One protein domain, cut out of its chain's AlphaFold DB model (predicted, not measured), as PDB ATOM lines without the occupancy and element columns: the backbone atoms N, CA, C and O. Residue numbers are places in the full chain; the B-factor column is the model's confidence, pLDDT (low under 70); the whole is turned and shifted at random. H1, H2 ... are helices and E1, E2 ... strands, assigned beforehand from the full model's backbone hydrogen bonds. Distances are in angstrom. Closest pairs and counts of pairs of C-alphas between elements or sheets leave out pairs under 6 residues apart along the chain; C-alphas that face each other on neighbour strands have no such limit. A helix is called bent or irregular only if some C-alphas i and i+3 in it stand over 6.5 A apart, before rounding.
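Overview. This is residues 6 to 124 of the 125 residues of an uncharacterized protein of Candidatus Shapirobacteria bacterium (UniProt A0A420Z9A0). One five-stranded sheet curls like part of a barrel and folds back on itself, with E2 and E1 facing E5 and E3 and long, bent E4 as the hinge. H2 packs on this sheet, while H1 lies away from it, and residues 54 to 61, of which 54 to 56 belong to H1, stick out. The printed part has 119 residues, with E1, E2, H1, E3, H2, E4, E5 along the chain; the class is mixed, helices and strands. The sheet, in order E2 E1 E4 E5 E3, is antiparallel throughout. The whole is compact, with a radius of gyration of the C-alphas of 14.1 A and spans of 37 by 36 by 30 A.

Along the chain. E4, residues 88 to 105, is 17.2 A long and bends by 143 degrees at residue 100. E1, residues 15 to 23, is 24.3 A long and begins at C-alpha 15 (150.934, 254.962, 144.607). E5, residues 112 to 123, is 24.1 A long, bends by 103 degrees at residue 120 and ends at C-alpha 123 (141.610, 256.078, 146.963). E2 is residues 26 to 29 and E3 67 to 70. H2, residues 73 to 81, is 12.4 A long; H1 is residues 50 to 56.

Arrangement. E4 and E5 form a hairpin, with N 94 and O 122 2.8 A apart. E1 pairs with E4 through N 18 and O 91, 3.0 A, and forms a hairpin with E2 through N 23 and O 26, 2.9 A. E5 pairs with E3 through N 69 and O 116, 2.9 A. Across the fold, the closest C-alphas of E1 and E3, Trp 17 and Phe 70, are 5.0 A apart. H2 is on the sheet; its closest C-alpha pair with E5 is Asp 75 and Met 113, 5.2 A. E3, H2 and E4 make a split strand-helix-strand unit, two strands of one sheet joined through a helix, with E5 between them in the sheet, and its crossover is right-handed. H1 is not on the sheet and is apart from H2. Every O i to N i+4 pair is within hydrogen-bond range in H2, and 2 of 3 in H1.

Size, cuts and confidence. The C-alphas farthest apart, Lys 55 and Arg 74, are 38.1 A apart. The printed part has no cut. The link E2 to H1, 20 residues, is long. Mean pLDDT of the printed part is 72.9, with residues 31 to 65 under 70.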
ATOM      1  N   LEU A   6     159.734 239.478 154.376       82.12
ATOM      2  CA  LEU A   6     160.173 240.876 154.385       82.12
ATOM      3  C   LEU A   6     161.257 241.121 153.331       82.12
ATOM      4  O   LEU A   6     162.089 240.255 153.063       82.12
ATOM      5  N   ASP A   7     161.251 242.312 152.743       85.75
ATOM      6  CA  ASP A   7     162.254 242.758 151.777       85.75
ATOM      7  C   ASP A   7     162.386 244.285 151.824       85.75
ATOM      8  O   ASP A   7     161.418 244.993 152.086       85.75
ATOM      9  N   ASN A   8     163.573 244.820 151.551       86.19
ATOM     10  CA  ASN A   8     163.864 246.247 151.671       86.19
ATOM     11  C   ASN A   8     164.009 246.951 150.312       86.19
ATOM     12  O   ASN A   8     164.858 247.823 150.133       86.19
ATOM     13  N   PHE A   9     163.164 246.615 149.338       91.94
ATOM     14  CA  PHE A   9     163.196 247.260 148.023       91.94
ATOM     15  C   PHE A   9     162.884 248.768 148.085       91.94
ATOM     16  O   PHE A   9     162.199 249.263 148.991       91.94
ATOM     17  N   LYS A  10     163.357 249.517 147.082       93.88
ATOM     18  CA  LYS A  10     163.065 250.949 146.930       93.88
ATOM     19  C   LYS A  10     161.646 251.163 146.396       93.88
ATOM     20  O   LYS A  10     161.220 250.502 145.450       93.88
ATOM     21  N   VAL A  11     160.926 252.109 146.995       93.19
ATOM     22  CA  VAL A  11     159.618 252.576 146.522       93.19
ATOM     23  C   VAL A  11     159.836 253.910 145.825       93.19
ATOM     24  O   VAL A  11     160.258 254.878 146.450       93.19
ATOM     25  N   HIS A  12     159.602 253.944 144.516       90.50
ATOM     26  CA  HIS A  12     159.822 255.141 143.696       90.50
ATOM     27  C   HIS A  12     158.590 256.043 143.622       90.50
ATOM     28  O   HIS A  12     158.716 257.236 143.366       90.50
ATOM     29  N   LYS A  13     157.400 255.475 143.846       93.25
ATOM     30  CA  LYS A  13     156.127 256.186 143.826       93.25
ATOM     31  C   LYS A  13     155.257 255.709 144.979       93.25
ATOM     32  O   LYS A  13     155.115 254.509 145.191       93.25
ATOM     33  N   TYR A  14     154.659 256.656 145.686       94.56
ATOM     34  CA  TYR A  14     153.729 256.418 146.792       94.56
ATOM     35  C   TYR A  14     152.297 256.197 146.281       94.56
ATOM     36  O   TYR A  14     151.332 256.770 146.781       94.56
ATOM     37  N   GLU A  15     152.184 255.389 145.226       95.38
ATOM     38  CA  GLU A  15     150.934 254.962 144.607       95.38
ATOM     39  C   GLU A  15     150.971 253.454 144.380       95.38
ATOM     40  O   GLU A  15     152.012 252.893 144.035       95.38
ATOM     41  N   GLY A  16     149.827 252.806 144.539       95.75
ATOM     42  CA  GLY A  16     149.679 251.382 144.300       95.75
ATOM     43  C   GLY A  16     148.222 251.001 144.111       95.75
ATOM     44  O   GLY A  16     147.383 251.834 143.771       95.75
ATOM     45  N   TRP A  17     147.938 249.730 144.326       95.56
ATOM     46  CA  TRP A  17     146.634 249.124 144.134       95.56
ATOM     47  C   TRP A  17     146.261 248.348 145.379       95.56
ATOM     48  O   TRP A  17     147.108 247.698 145.991       95.56
ATOM     49  N   GLN A  18     144.995 248.417 145.754       92.00
ATOM     50  CA  GLN A  18     144.475 247.679 146.887       92.00
ATOM     51  C   GLN A  18     143.186 246.976 146.490       92.00
ATOM     52  O   GLN A  18     142.390 247.503 145.710       92.00
ATOM     53  N   VAL A  19     143.016 245.778 147.040       90.31
ATOM     54  CA  VAL A  19     141.806 244.978 146.892       90.31
ATOM     55  C   VAL A  19     140.862 245.304 148.046       90.31
ATOM     56  O   VAL A  19     141.251 245.283 149.218       90.31
ATOM     57  N   PHE A  20     139.628 245.630 147.694       85.88
ATOM     58  CA  PHE A  20     138.544 245.975 148.599       85.88
ATOM     59  C   PHE A  20     137.443 244.932 148.513       85.88
ATOM     60  O   PHE A  20     137.282 244.307 147.473       85.88
ATOM     61  N   THR A  21     136.661 244.803 149.574       83.44
ATOM     62  CA  THR A  21     135.383 244.096 149.574       83.44
ATOM     63  C   THR A  21     134.278 245.114 149.813       83.44
ATOM     64  O   THR A  21     134.426 246.017 150.640       83.44
ATOM     65  N   GLN A  22     133.178 244.992 149.076       77.88
ATOM     66  CA  GLN A  22     132.001 245.818 149.307       77.88
ATOM     67  C   GLN A  22     131.129 245.178 150.393       77.88
ATOM     68  O   GLN A  22     130.686 244.041 150.240       77.88
ATOM     69  N   VAL A  23     130.904 245.905 151.485       73.00
ATOM     70  CA  VAL A  23     130.049 245.507 152.613       73.00
ATOM     71  C   VAL A  23     129.071 246.647 152.851       73.00
ATOM     72  O   VAL A  23     129.504 247.779 153.044       73.00
ATOM     73  N   ASP A  24     127.771 246.374 152.737       73.88
ATOM     74  CA  ASP A  24     126.691 247.353 152.948       73.88
ATOM     75  C   ASP A  24     126.883 248.679 152.189       73.88
ATOM     76  O   ASP A  24     126.645 249.769 152.697       73.88
ATOM     77  N   GLY A  25     127.364 248.596 150.942       73.25
ATOM     78  CA  GLY A  25     127.629 249.766 150.096       73.25
ATOM     79  C   GLY A  25     128.975 250.457 150.349       73.25
ATOM     80  O   GLY A  25     129.398 251.268 149.526       73.25
ATOM     81  N   HIS A  26     129.700 250.086 151.406       73.88
ATOM     82  CA  HIS A  26     130.998 250.651 151.765       73.88
ATOM     83  C   HIS A  26     132.166 249.773 151.295       73.88
ATOM     84  O   HIS A  26     132.128 248.544 151.358       73.88
ATOM     85  N   LEU A  27     133.247 250.410 150.830       74.44
ATOM     86  CA  LEU A  27     134.484 249.714 150.467       74.44
ATOM     87  C   LEU A  27     135.353 249.495 151.701       74.44
ATOM     88  O   LEU A  27     135.945 250.431 152.231       74.44
ATOM     89  N   THR A  28     135.518 248.243 152.102       74.06
ATOM     90  CA  THR A  28     136.421 247.853 153.186       74.06
ATOM     91  C   THR A  28     137.678 247.209 152.600       74.06
ATOM     92  O   THR A  28     137.607 246.572 151.548       74.06
ATOM     93  N   PRO A  29     138.874 247.387 153.192       76.81
ATOM     94  CA  PRO A  29     140.047 246.622 152.781       76.81
ATOM     95  C   PRO A  29     139.745 245.127 152.849       76.81
ATOM     96  O   PRO A  29     139.231 244.663 153.864       76.81
ATOM     97  N   CYS A  30     140.095 244.366 151.812       73.25
ATOM     98  CA  CYS A  30     139.927 242.926 151.910       73.25
ATOM     99  C   CYS A  30     140.860 242.368 152.997       73.25
ATOM    100  O   CYS A  30     142.088 242.406 152.872       73.25
ATOM    101  N   MET A  31     140.259 241.838 154.060       64.50
ATOM    102  CA  MET A  31     140.933 241.132 155.144       64.50
ATOM    103  C   MET A  31     140.401 239.699 155.207       64.50
ATOM    104  O   MET A  31     139.231 239.440 154.930       64.50
ATOM    105  N   ARG A  32     141.270 238.742 155.552       52.62
ATOM    106  CA  ARG A  32     140.848 237.352 155.766       52.62
ATOM    107  C   ARG A  32     139.828 237.340 156.914       52.62
ATOM    108  O   ARG A  32     140.087 237.978 157.931       52.62
ATOM    109  N   ARG A  33     138.712 236.615 156.749       43.06
ATOM    110  CA  ARG A  33     137.573 236.551 157.695       43.06
ATOM    111  C   ARG A  33     137.956 236.262 159.153       43.06
ATOM    112  O   ARG A  33     137.183 236.583 160.034       43.06
ATOM    113  N   ASP A  34     139.142 235.732 159.423       38.06
ATOM    114  CA  ASP A  34     139.605 235.434 160.786       38.06
ATOM    115  C   ASP A  34     140.164 236.673 161.528       38.06
ATOM    116  O   ASP A  34     140.549 236.579 162.688       38.06
ATOM    117  N   TYR A  35     140.216 237.840 160.872       42.06
ATOM    118  CA  TYR A  35     140.647 239.123 161.446       42.06
ATOM    119  C   TYR A  35     139.457 240.055 161.722       42.06
ATOM    120  O   TYR A  35     139.528 241.255 161.455       42.06
ATOM    121  N   TYR A  36     138.350 239.518 162.240       36.00
ATOM    122  CA  TYR A  36     137.333 240.366 162.859       36.00
ATOM    123  C   TYR A  36     137.966 241.050 164.066       36.00
ATOM    124  O   TYR A  36     138.217 240.396 165.066       36.00
ATOM    125  N   TYR A  37     138.283 242.333 163.938       35.78
ATOM    126  CA  TYR A  37     137.816 243.365 164.856       35.78
ATOM    127  C   TYR A  37     138.043 244.736 164.206       35.78
ATOM    128  O   TYR A  37     139.156 245.083 163.813       35.78
ATOM    129  N   ASN A  38     136.944 245.484 164.153       38.94
ATOM    130  CA  ASN A  38     136.793 246.899 163.824       38.94
ATOM    131  C   ASN A  38     136.775 247.240 162.327       38.94
ATOM    132  O   ASN A  38     137.794 247.375 161.649       38.94
ATOM    133  N   GLU A  39     135.542 247.413 161.845       39.56
ATOM    134  CA  GLU A  39     135.159 248.273 160.732       39.56
ATOM    135  C   GLU A  39     135.901 249.607 160.862       39.56
ATOM    136  O   GLU A  39     135.509 250.473 161.630       39.56
ATOM    137  N   CYS A  40     137.034 249.749 160.178       40.53
ATOM    138  CA  CYS A  40     137.754 251.013 160.137       40.53
ATOM    139  C   CYS A  40     137.200 251.787 158.931       40.53
ATOM    140  O   CYS A  40     137.473 251.372 157.791       40.53
ATOM    141  N   PRO A  41     136.403 252.855 159.135       41.06
ATOM    142  CA  PRO A  41     135.855 253.638 158.039       41.06
ATOM    143  C   PRO A  41     136.989 254.165 157.162       41.06
ATOM    144  O   PRO A  41     138.086 254.461 157.635       41.06
ATOM    145  N   VAL A  42     136.729 254.302 155.862       42.50
ATOM    146  CA  VAL A  42     137.739 254.669 154.851       42.50
ATOM    147  C   VAL A  42     138.402 256.032 155.127       42.50
ATOM    148  O   VAL A  42     139.462 256.292 154.562       42.50
ATOM    149  N   ASN A  43     137.835 256.854 156.020       35.94
ATOM    150  CA  ASN A  43     138.204 258.255 156.219       35.94
ATOM    151  C   ASN A  43     138.401 258.703 157.682       35.94
ATOM    152  O   ASN A  43     138.663 259.884 157.888       35.94
ATOM    153  N   GLU A  44     138.308 257.827 158.688       37.38
ATOM    154  CA  GLU A  44     138.409 258.249 160.096       37.38
ATOM    155  C   GLU A  44     139.709 257.749 160.737       37.38
ATOM    156  O   GLU A  44     139.958 256.554 160.888       37.38
ATOM    157  N   TRP A  45     140.580 258.711 161.043       41.03
ATOM    158  CA  TRP A  45     141.707 258.564 161.952       41.03
ATOM    159  C   TRP A  45     141.183 258.842 163.358       41.03
ATOM    160  O   TRP A  45     140.695 259.944 163.561       41.03
ATOM    161  N   GLU A  46     141.344 257.921 164.307       43.25
ATOM    162  CA  GLU A  46     141.863 258.232 165.647       43.25
ATOM    163  C   GLU A  46     142.023 256.965 166.501       43.25
ATOM    164  O   GLU A  46     141.272 256.005 166.391       43.25
ATOM    165  N   GLU A  47     143.069 257.001 167.324       40.75
ATOM    166  CA  GLU A  47     143.615 255.963 168.205       40.75
ATOM    167  C   GLU A  47     144.430 254.823 167.564       40.75
ATOM    168  O   GLU A  47     143.984 253.979 166.786       40.75
ATOM    169  N   ASP A  48     145.706 254.801 167.957       45.25
ATOM    170  CA  ASP A  48     146.662 253.747 167.658       45.25
ATOM    171  C   ASP A  48     146.137 252.426 168.239       45.25
ATOM    172  O   ASP A  48     146.232 252.172 169.440       45.25
ATOM    173  N   ILE A  49     145.589 251.564 167.375       47.09
ATOM    174  CA  ILE A  49     145.103 250.208 167.698       47.09
ATOM    175  C   ILE A  49     146.122 249.391 168.527       47.09
ATOM    176  O   ILE A  49     145.749 248.430 169.204       47.09
ATOM    177  N   MET A  50     147.397 249.799 168.556       42.00
ATOM    178  CA  MET A  50     148.416 249.317 169.493       42.00
ATOM    179  C   MET A  50     147.973 249.323 170.961       42.00
ATOM    180  O   MET A  50     148.244 248.353 171.667       42.00
ATOM    181  N   ALA A  51     147.247 250.347 171.418       44.75
ATOM    182  CA  ALA A  51     146.748 250.411 172.794       44.75
ATOM    183  C   ALA A  51     145.734 249.291 173.101       44.75
ATOM    184  O   ALA A  51     145.666 248.790 174.226       44.75
ATOM    185  N   HIS A  52     144.977 248.850 172.092       43.56
ATOM    186  CA  HIS A  52     143.974 247.792 172.218       43.56
ATOM    187  C   HIS A  52     144.576 246.384 172.046       43.56
ATOM    188  O   HIS A  52     144.201 245.447 172.752       43.56
ATOM    189  N   ILE A  53     145.567 246.227 171.161       43.38
ATOM    190  CA  ILE A  53     146.274 244.951 170.942       43.38
ATOM    191  C   ILE A  53     147.156 244.587 172.146       43.38
ATOM    192  O   ILE A  53     147.153 243.432 172.572       43.38
ATOM    193  N   LEU A  54     147.838 245.565 172.758       45.28
ATOM    194  CA  LEU A  54     148.601 245.351 173.996       45.28
ATOM    195  C   LEU A  54     147.709 244.881 175.158       45.28
ATOM    196  O   LEU A  54     148.161 244.118 176.007       45.28
ATOM    197  N   LYS A  55     146.431 245.287 175.173       42.22
ATOM    198  CA  LYS A  55     145.434 244.849 176.164       42.22
ATOM    199  C   LYS A  55     144.904 243.429 175.934       42.22
ATOM    200  O   LYS A  55     144.474 242.799 176.892       42.22
ATOM    201  N   THR A  56     144.900 242.937 174.695       45.72
ATOM    202  CA  THR A  56     144.213 241.685 174.315       45.72
ATOM    203  C   THR A  56     145.146 240.483 174.144       45.72
ATOM    204  O   THR A  56     144.668 239.379 173.899       45.72
ATOM    205  N   GLY A  57     146.464 240.654 174.307       38.97
ATOM    206  CA  GLY A  57     147.415 239.535 174.394       38.97
ATOM    207  C   GLY A  57     147.622 238.744 173.096       38.97
ATOM    208  O   GLY A  57     148.167 237.641 173.127       38.97
ATOM    209  N   ASN A  58     147.206 239.283 171.946       40.34
ATOM    210  CA  ASN A  58     147.383 238.614 170.661       40.34
ATOM    211  C   ASN A  58     148.864 238.548 170.250       40.34
ATOM    212  O   ASN A  58     149.612 239.516 170.381       40.34
ATOM    213  N   SER A  59     149.280 237.379 169.747       38.09
ATOM    214  CA  SER A  59     150.683 237.032 169.487       38.09
ATOM    215  C   SER A  59     151.431 238.065 168.628       38.09
ATOM    216  O   SER A  59     150.915 238.572 167.626       38.09
ATOM    217  N   LEU A  60     152.696 238.304 168.990       35.94
ATOM    218  CA  LEU A  60     153.674 239.212 168.365       35.94
ATOM    219  C   LEU A  60     153.929 238.982 166.858       35.94
ATOM    220  O   LEU A  60     154.647 239.758 166.235       35.94
ATOM    221  N   ASN A  61     153.331 237.953 166.250       34.03
ATOM    222  CA  ASN A  61     153.410 237.678 164.810       34.03
ATOM    223  C   ASN A  61     152.372 238.462 163.986       34.03
ATOM    224  O   ASN A  61     152.330 238.370 162.756       34.03
ATOM    225  N   THR A  62     151.525 239.242 164.656       38.19
ATOM    226  CA  THR A  62     150.476 240.049 164.039       38.19
ATOM    227  C   THR A  62     150.971 241.486 163.924       38.19
ATOM    228  O   THR A  62     150.977 242.225 164.904       38.19
ATOM    229  N   TYR A  63     151.422 241.897 162.733       37.72
ATOM    230  CA  TYR A  63     151.837 243.288 162.523       37.72
ATOM    231  C   TYR A  63     150.677 244.247 162.824       37.72
ATOM    232  O   TYR A  63     149.532 243.953 162.443       37.72
ATOM    233  N   PRO A  64     150.965 245.398 163.451       47.16
ATOM    234  CA  PRO A  64     149.954 246.388 163.763       47.16
ATOM    235  C   PRO A  64     149.354 246.973 162.481       47.16
ATOM    236  O   PRO A  64     150.020 247.103 161.454       47.16
ATOM    237  N   THR A  65     148.064 247.278 162.560       63.78
ATOM    238  CA  THR A  65     147.156 247.682 161.478       63.78
ATOM    239  C   THR A  65     147.789 248.557 160.396       63.78
ATOM    240  O   THR A  65     148.168 249.706 160.608       63.78
ATOM    241  N   GLY A  66     147.890 248.015 159.190       70.06
ATOM    242  CA  GLY A  66     148.325 248.743 158.007       70.06
ATOM    243  C   GLY A  66     147.708 248.118 156.768       70.06
ATOM    244  O   GLY A  66     147.285 246.966 156.789       70.06
ATOM    245  N   PHE A  67     147.636 248.880 155.689       82.19
ATOM    246  CA  PHE A  67     147.002 248.459 154.452       82.19
ATOM    247  C   PHE A  67     148.009 247.761 153.542       82.19
ATOM    248  O   PHE A  67     149.078 248.314 153.269       82.19
ATOM    249  N   HIS A  68     147.664 246.561 153.062       88.56
ATOM    250  CA  HIS A  68     148.411 245.905 151.993       88.56
ATOM    251  C   HIS A  68     148.166 246.639 150.683       88.56
ATOM    252  O   HIS A  68     147.043 246.693 150.180       88.56
ATOM    253  N   ILE A  69     149.241 247.182 150.135       92.50
ATOM    254  CA  ILE A  69     149.216 247.915 148.885       92.50
ATOM    255  C   ILE A  69     150.177 247.242 147.923       92.50
ATOM    256  O   ILE A  69     151.387 247.162 148.156       92.50
ATOM    257  N   PHE A  70     149.618 246.762 146.825       94.56
ATOM    258  CA  PHE A  70     150.353 246.170 145.726       94.56
ATOM    259  C   PHE A  70     150.955 247.281 144.878       94.56
ATOM    260  O   PHE A  70     150.259 248.188 144.419       94.56
ATOM    261  N   LEU A  71     152.260 247.218 144.630       95.19
ATOM    262  CA  LEU A  71     152.925 248.232 143.802       95.19
ATOM    263  C   LEU A  71     152.570 248.103 142.313       95.19
ATOM    264  O   LEU A  71     152.792 249.029 141.536       95.19
ATOM    265  N   ARG A  72     152.023 246.953 141.904       94.94
ATOM    266  CA  ARG A  72     151.596 246.654 140.535       94.94
ATOM    267  C   ARG A  72     150.138 246.222 140.538       94.94
ATOM    268  O   ARG A  72     149.737 245.440 141.392       94.94
ATOM    269  N   LYS A  73     149.372 246.669 139.538       94.94
ATOM    270  CA  LYS A  73     147.965 246.271 139.386       94.94
ATOM    271  C   LYS A  73     147.823 244.755 139.253       94.94
ATOM    272  O   LYS A  73     147.016 244.161 139.950       94.94
ATOM    273  N   ARG A  74     148.684 244.135 138.437       93.69
ATOM    274  CA  ARG A  74     148.675 242.683 138.218       93.69
ATOM    275  C   ARG A  74     148.853 241.881 139.506       93.69
ATOM    276  O   ARG A  74     148.259 240.824 139.641       93.69
ATOM    277  N   ASP A  75     149.637 242.384 140.453       93.25
ATOM    278  CA  ASP A  75     149.827 241.714 141.740       93.25
ATOM    279  C   ASP A  75     148.540 241.783 142.588       93.25
ATOM    280  O   ASP A  75     148.190 240.811 143.246       93.25
ATOM    281  N   ALA A  76     147.788 242.888 142.525       92.12
ATOM    282  CA  ALA A  76     146.471 242.978 143.163       92.12
ATOM    283  C   ALA A  76     145.436 242.060 142.490       92.12
ATOM    284  O   ALA A  76     144.630 241.451 143.182       92.12
ATOM    285  N   GLU A  77     145.473 241.942 141.161       91.62
ATOM    286  CA  GLU A  77     144.614 241.022 140.400       91.62
ATOM    287  C   GLU A  77     144.906 239.565 140.764       91.62
ATOM    288  O   GLU A  77     143.990 238.815 141.062       91.62
ATOM    289  N   LEU A  78     146.180 239.172 140.850       89.62
ATOM    290  CA  LEU A  78     146.560 237.829 141.297       89.62
ATOM    291  C   LEU A  78     146.099 237.546 142.736       89.62
ATOM    292  O   LEU A  78     145.697 236.429 143.052       89.62
ATOM    293  N   TRP A  79     146.154 238.546 143.620       87.19
ATOM    294  CA  TRP A  79     145.623 238.415 144.977       87.19
ATOM    295  C   TRP A  79     144.107 238.202 144.980       87.19
ATOM    296  O   TRP A  79     143.605 237.372 145.737       87.19
ATOM    297  N   GLU A  80     143.392 238.926 144.127       88.00
ATOM    298  CA  GLU A  80     141.950 238.803 143.922       88.00
ATOM    299  C   GLU A  80     141.571 237.405 143.396       88.00
ATOM    300  O   GLU A  80     140.798 236.698 144.041       88.00
ATOM    301  N   GLU A  81     142.258 236.945 142.342       86.94
ATOM    302  CA  GLU A  81     142.116 235.615 141.727       86.94
ATOM    303  C   GLU A  81     142.329 234.462 142.732       86.94
ATOM    304  O   GLU A  81     141.829 233.356 142.533       86.94
ATOM    305  N   SER A  82     143.048 234.699 143.838       82.12
ATOM    306  CA  SER A  82     143.275 233.684 144.876       82.12
ATOM    307  C   SER A  82     142.028 233.330 145.705       82.12
ATOM    308  O   SER A  82     142.082 232.425 146.543       82.12
ATOM    309  N   GLY A  83     140.910 234.037 145.497       75.81
ATOM    310  CA  GLY A  83     139.615 233.734 146.113       75.81
ATOM    311  C   GLY A  83     139.568 233.990 147.621       75.81
ATOM    312  O   GLY A  83     138.731 233.434 148.328       75.81
ATOM    313  N   ILE A  84     140.494 234.800 148.146       73.38
ATOM    314  CA  ILE A  84     140.503 235.212 149.560       73.38
ATOM    315  C   ILE A  84     139.377 236.221 149.842       73.38
ATOM    316  O   ILE A  84     138.845 236.255 150.952       73.38
ATOM    317  N   CYS A  85     139.016 237.022 148.839       71.75
ATOM    318  CA  CYS A  85     138.013 238.077 148.901       71.75
ATOM    319  C   CYS A  85     136.847 237.694 147.983       71.75
ATOM    320  O   CYS A  85     137.081 237.364 146.827       71.75
ATOM    321  N   ASN A  86     135.607 237.760 148.467       70.62
ATOM    322  CA  ASN A  86     134.431 237.659 147.597       70.62
ATOM    323  C   ASN A  86     133.984 239.070 147.192       70.62
ATOM    324  O   ASN A  86     134.085 239.986 148.009       70.62
ATOM    325  N   ASN A  87     133.454 239.230 145.973       77.69
ATOM    326  CA  ASN A  87     132.959 240.508 145.436       77.69
ATOM    327  C   ASN A  87     133.990 241.640 145.560       77.69
ATOM    328  O   ASN A  87     133.711 242.724 146.086       77.69
ATOM    329  N   SER A  88     135.215 241.346 145.138       86.88
ATOM    330  CA  SER A  88     136.341 242.249 145.287       86.88
ATOM    331  C   SER A  88     136.329 243.370 144.256       86.88
ATOM    332  O   SER A  88     135.991 243.173 143.093       86.88
ATOM    333  N   ILE A  89     136.792 244.547 144.668       90.06
ATOM    334  CA  ILE A  89     137.038 245.677 143.775       90.06
ATOM    335  C   ILE A  89     138.484 246.120 143.949       90.06
ATOM    336  O   ILE A  89     138.958 246.325 145.065       90.06
ATOM    337  N   ILE A  90     139.196 246.293 142.840       93.31
ATOM    338  CA  ILE A  90     140.576 246.775 142.848       93.31
ATOM    339  C   ILE A  90     140.568 248.273 142.556       93.31
ATOM    340  O   ILE A  90     140.154 248.703 141.480       93.31
ATOM    341  N   LYS A  91     141.062 249.076 143.500       92.81
ATOM    342  CA  LYS A  91     141.181 250.533 143.348       92.81
ATOM    343  C   LYS A  91     142.631 250.972 143.459       92.81
ATOM    344  O   LYS A  91     143.436 250.374 144.180       92.81
ATOM    345  N   LYS A  92     142.959 252.041 142.737       94.62
ATOM    346  CA  LYS A  92     144.253 252.702 142.852       94.62
ATOM    347  C   LYS A  92     144.269 253.552 144.119       94.62
ATOM    348  O   LYS A  92     143.265 254.171 144.463       94.62
ATOM    349  N   VAL A  93     145.398 253.577 144.819       89.44
ATOM    350  CA  VAL A  93     145.546 254.321 146.075       89.44
ATOM    351  C   VAL A  93     146.862 255.092 146.123       89.44
ATOM    352  O   VAL A  93     147.880 254.613 145.627       89.44
ATOM    353  N   LYS A  94     146.859 256.272 146.751       90.62
ATOM    354  CA  LYS A  94     148.067 256.910 147.304       90.62
ATOM    355  C   LYS A  94     148.295 256.384 148.709       90.62
ATOM    356  O   LYS A  94     147.326 256.060 149.385       90.62
ATOM    357  N   PHE A  95     149.541 256.323 149.166       89.50
ATOM    358  CA  PHE A  95     149.847 255.844 150.514       89.50
ATOM    359  C   PHE A  95     151.048 256.533 151.148       89.50
ATOM    360  O   PHE A  95     151.921 257.041 150.455       89.50
ATOM    361  N   ARG A  96     151.122 256.538 152.479       85.75
ATOM    362  CA  ARG A  96     152.271 257.073 153.230       85.75
ATOM    363  C   ARG A  96     152.479 256.314 154.536       85.75
ATOM    364  O   ARG A  96     151.680 255.452 154.888       85.75
ATOM    365  N   LYS A  97     153.572 256.624 155.244       86.44
ATOM    366  CA  LYS A  97     153.986 255.933 156.481       86.44
ATOM    367  C   LYS A  97     154.110 254.418 156.266       86.44
ATOM    368  O   LYS A  97     153.364 253.621 156.834       86.44
ATOM    369  N   ILE A  98     155.040 254.037 155.388       87.69
ATOM    370  CA  ILE A  98     155.396 252.634 155.154       87.69
ATOM    371  C   ILE A  98     155.977 252.054 156.444       87.69
ATOM    372  O   ILE A  98     156.940 252.599 156.973       87.69
ATOM    373  N   VAL A  99     155.416 250.942 156.914       84.00
ATOM    374  CA  VAL A  99     155.881 250.231 158.117       84.00
ATOM    375  C   VAL A  99     156.513 248.886 157.801       84.00
ATOM    376  O   VAL A  99     157.350 248.413 158.561       84.00
ATOM    377  N   ALA A 100     156.159 248.283 156.667       85.94
ATOM    378  CA  ALA A 100     156.817 247.081 156.178       85.94
ATOM    379  C   ALA A 100     156.794 247.026 154.651       85.94
ATOM    380  O   ALA A 100     155.943 247.618 153.983       85.94
ATOM    381  N   LYS A 101     157.752 246.289 154.099       89.25
ATOM    382  CA  LYS A 101     157.891 246.012 152.674       89.25
ATOM    383  C   LYS A 101     158.244 244.544 152.528       89.25
ATOM    384  O   LYS A 101     158.943 243.984 153.376       89.25
ATOM    385  N   GLY A 102     157.743 243.917 151.478       89.75
ATOM    386  CA  GLY A 102     158.031 242.516 151.257       89.75
ATOM    387  C   GLY A 102     157.174 241.887 150.186       89.75
ATOM    388  O   GLY A 102     156.751 242.523 149.219       89.75
ATOM    389  N   TRP A 103     156.949 240.602 150.387       87.88
ATOM    390  CA  TRP A 103     156.315 239.719 149.440       87.88
ATOM    391  C   TRP A 103     155.128 239.035 150.091       87.88
ATOM    392  O   TRP A 103     155.205 238.597 151.241       87.88
ATOM    393  N   GLN A 104     154.048 238.930 149.331       87.00
ATOM    394  CA  GLN A 104     152.845 238.212 149.709       87.00
ATOM    395  C   GLN A 104     152.574 237.078 148.720       87.00
ATOM    396  O   GLN A 104     152.932 237.186 147.549       87.00
ATOM    397  N   VAL A 105     151.939 236.001 149.181       83.69
ATOM    398  CA  VAL A 105     151.541 234.865 148.336       83.69
ATOM    399  C   VAL A 105     150.037 234.643 148.470       83.69
ATOM    400  O   VAL A 105     149.502 234.659 149.577       83.69
ATOM    401  N   GLY A 106     149.351 234.478 147.339       75.38
ATOM    402  CA  GLY A 106     147.924 234.160 147.304       75.38
ATOM    403  C   GLY A 106     147.680 232.698 147.671       75.38
ATOM    404  O   GLY A 106     148.573 231.854 147.555       75.38
ATOM    405  N   ARG A 107     146.470 232.364 148.121       71.50
ATOM    406  CA  ARG A 107     146.135 230.982 148.490       71.50
ATOM    407  C   ARG A 107     146.304 230.051 147.282       71.50
ATOM    408  O   ARG A 107     145.721 230.288 146.234       71.50
ATOM    409  N   GLY A 108     147.099 228.990 147.439       72.56
ATOM    410  CA  GLY A 108     147.344 228.009 146.372       72.56
ATOM    411  C   GLY A 108     148.219 228.519 145.220       72.56
ATOM    412  O   GLY A 108     148.332 227.842 144.202       72.56
ATOM    413  N   MET A 109     148.846 229.689 145.363       77.25
ATOM    414  CA  MET A 109     149.696 230.276 144.329       77.25
ATOM    415  C   MET A 109     151.181 230.068 144.638       77.25
ATOM    416  O   MET A 109     151.599 230.093 145.790       77.25
ATOM    417  N   SER A 110     151.997 229.937 143.592       79.00
ATOM    418  CA  SER A 110     153.467 229.896 143.686       79.00
ATOM    419  C   SER A 110     154.133 231.258 143.445       79.00
ATOM    420  O   SER A 110     155.355 231.380 143.521       79.00
ATOM    421  N   LYS A 111     153.346 232.291 143.122       84.12
ATOM    422  CA  LYS A 111     153.854 233.617 142.753       84.12
ATOM    423  C   LYS A 111     153.896 234.558 143.951       84.12
ATOM    424  O   LYS A 111     152.896 234.760 144.636       84.12
ATOM    425  N   PHE A 112     155.055 235.188 144.130       87.62
ATOM    426  CA  PHE A 112     155.263 236.261 145.092       87.62
ATOM    427  C   PHE A 112     154.849 237.607 144.497       87.62
ATOM    428  O   PHE A 112     155.321 238.007 143.434       87.62
ATOM    429  N   MET A 113     153.995 238.318 145.221       91.25
ATOM    430  CA  MET A 113     153.472 239.638 144.882       91.25
ATOM    431  C   MET A 113     154.167 240.691 145.728       91.25
ATOM    432  O   MET A 113     154.316 240.508 146.939       91.25
ATOM    433  N   LYS A 114     154.599 241.795 145.115       91.94
ATOM    434  CA  LYS A 114     155.341 242.831 145.836       91.94
ATOM    435  C   LYS A 114     154.372 243.758 146.561       91.94
ATOM    436  O   LYS A 114     153.572 244.453 145.929       91.94
ATOM    437  N   VAL A 115     154.488 243.803 147.883       92.25
ATOM    438  CA  VAL A 115     153.529 244.488 148.749       92.25
ATOM    439  C   VAL A 115     154.235 245.422 149.718       92.25
ATOM    440  O   VAL A 115     155.288 245.118 150.283       92.25
ATOM    441  N   VAL A 116     153.621 246.580 149.912       92.31
ATOM    442  CA  VAL A 116     153.935 247.519 150.979       92.31
ATOM    443  C   VAL A 116     152.819 247.462 152.013       92.31
ATOM    444  O   VAL A 116     151.648 247.378 151.654       92.31
ATOM    445  N   VAL A 117     153.184 247.530 153.291       88.00
ATOM    446  CA  VAL A 117     152.246 247.789 154.383       88.00
ATOM    447  C   VAL A 117     152.417 249.242 154.796       88.00
ATOM    448  O   VAL A 117     153.503 249.646 155.221       88.00
ATOM    449  N   ALA A 118     151.360 250.032 154.647       87.38
ATOM    450  CA  ALA A 118     151.356 251.454 154.974       87.38
ATOM    451  C   ALA A 118     150.273 251.769 156.010       87.38
ATOM    452  O   ALA A 118     149.201 251.168 155.981       87.38
ATOM    453  N   ARG A 119     150.528 252.715 156.917       79.31
ATOM    454  CA  ARG A 119     149.519 253.141 157.907       79.31
ATOM    455  C   ARG A 119     148.429 254.014 157.306       79.31
ATOM    456  O   ARG A 119     147.362 254.144 157.885       79.31
ATOM    457  N   GLU A 120     148.698 254.613 156.154       79.12
ATOM    458  CA  GLU A 120     147.791 255.572 155.546       79.12
ATOM    459  C   GLU A 120     147.644 255.331 154.054       79.12
ATOM    460  O   GLU A 120     148.634 255.078 153.359       79.12
ATOM    461  N   ARG A 121     146.408 255.463 153.568       87.06
ATOM    462  CA  ARG A 121     146.061 255.365 152.152       87.06
ATOM    463  C   ARG A 121     144.888 256.277 151.795       87.06
ATOM    464  O   ARG A 121     144.048 256.544 152.643       87.06
ATOM    465  N   TYR A 122     144.783 256.634 150.521       82.50
ATOM    466  CA  TYR A 122     143.651 257.366 149.946       82.50
ATOM    467  C   TYR A 122     143.318 256.771 148.584       82.50
ATOM    468  O   TYR A 122     144.239 256.525 147.802       82.50
ATOM    469  N   ILE A 123     142.040 256.523 148.297       84.62
ATOM    470  CA  ILE A 123     141.610 256.078 146.963       84.62
ATOM    471  C   ILE A 123     141.794 257.240 145.982       84.62
ATOM    472  O   ILE A 123     141.517 258.388 146.317       84.62
ATOM    473  N   ILE A 124     142.323 256.938 144.800       84.88
ATOM    474  CA  ILE A 124     142.426 257.879 143.686       84.88
ATOM    475  C   ILE A 124     141.423 257.389 142.644       84.88
ATOM    476  O   ILE A 124     141.590 256.269 142.149       84.88
TER     477      ILE A 124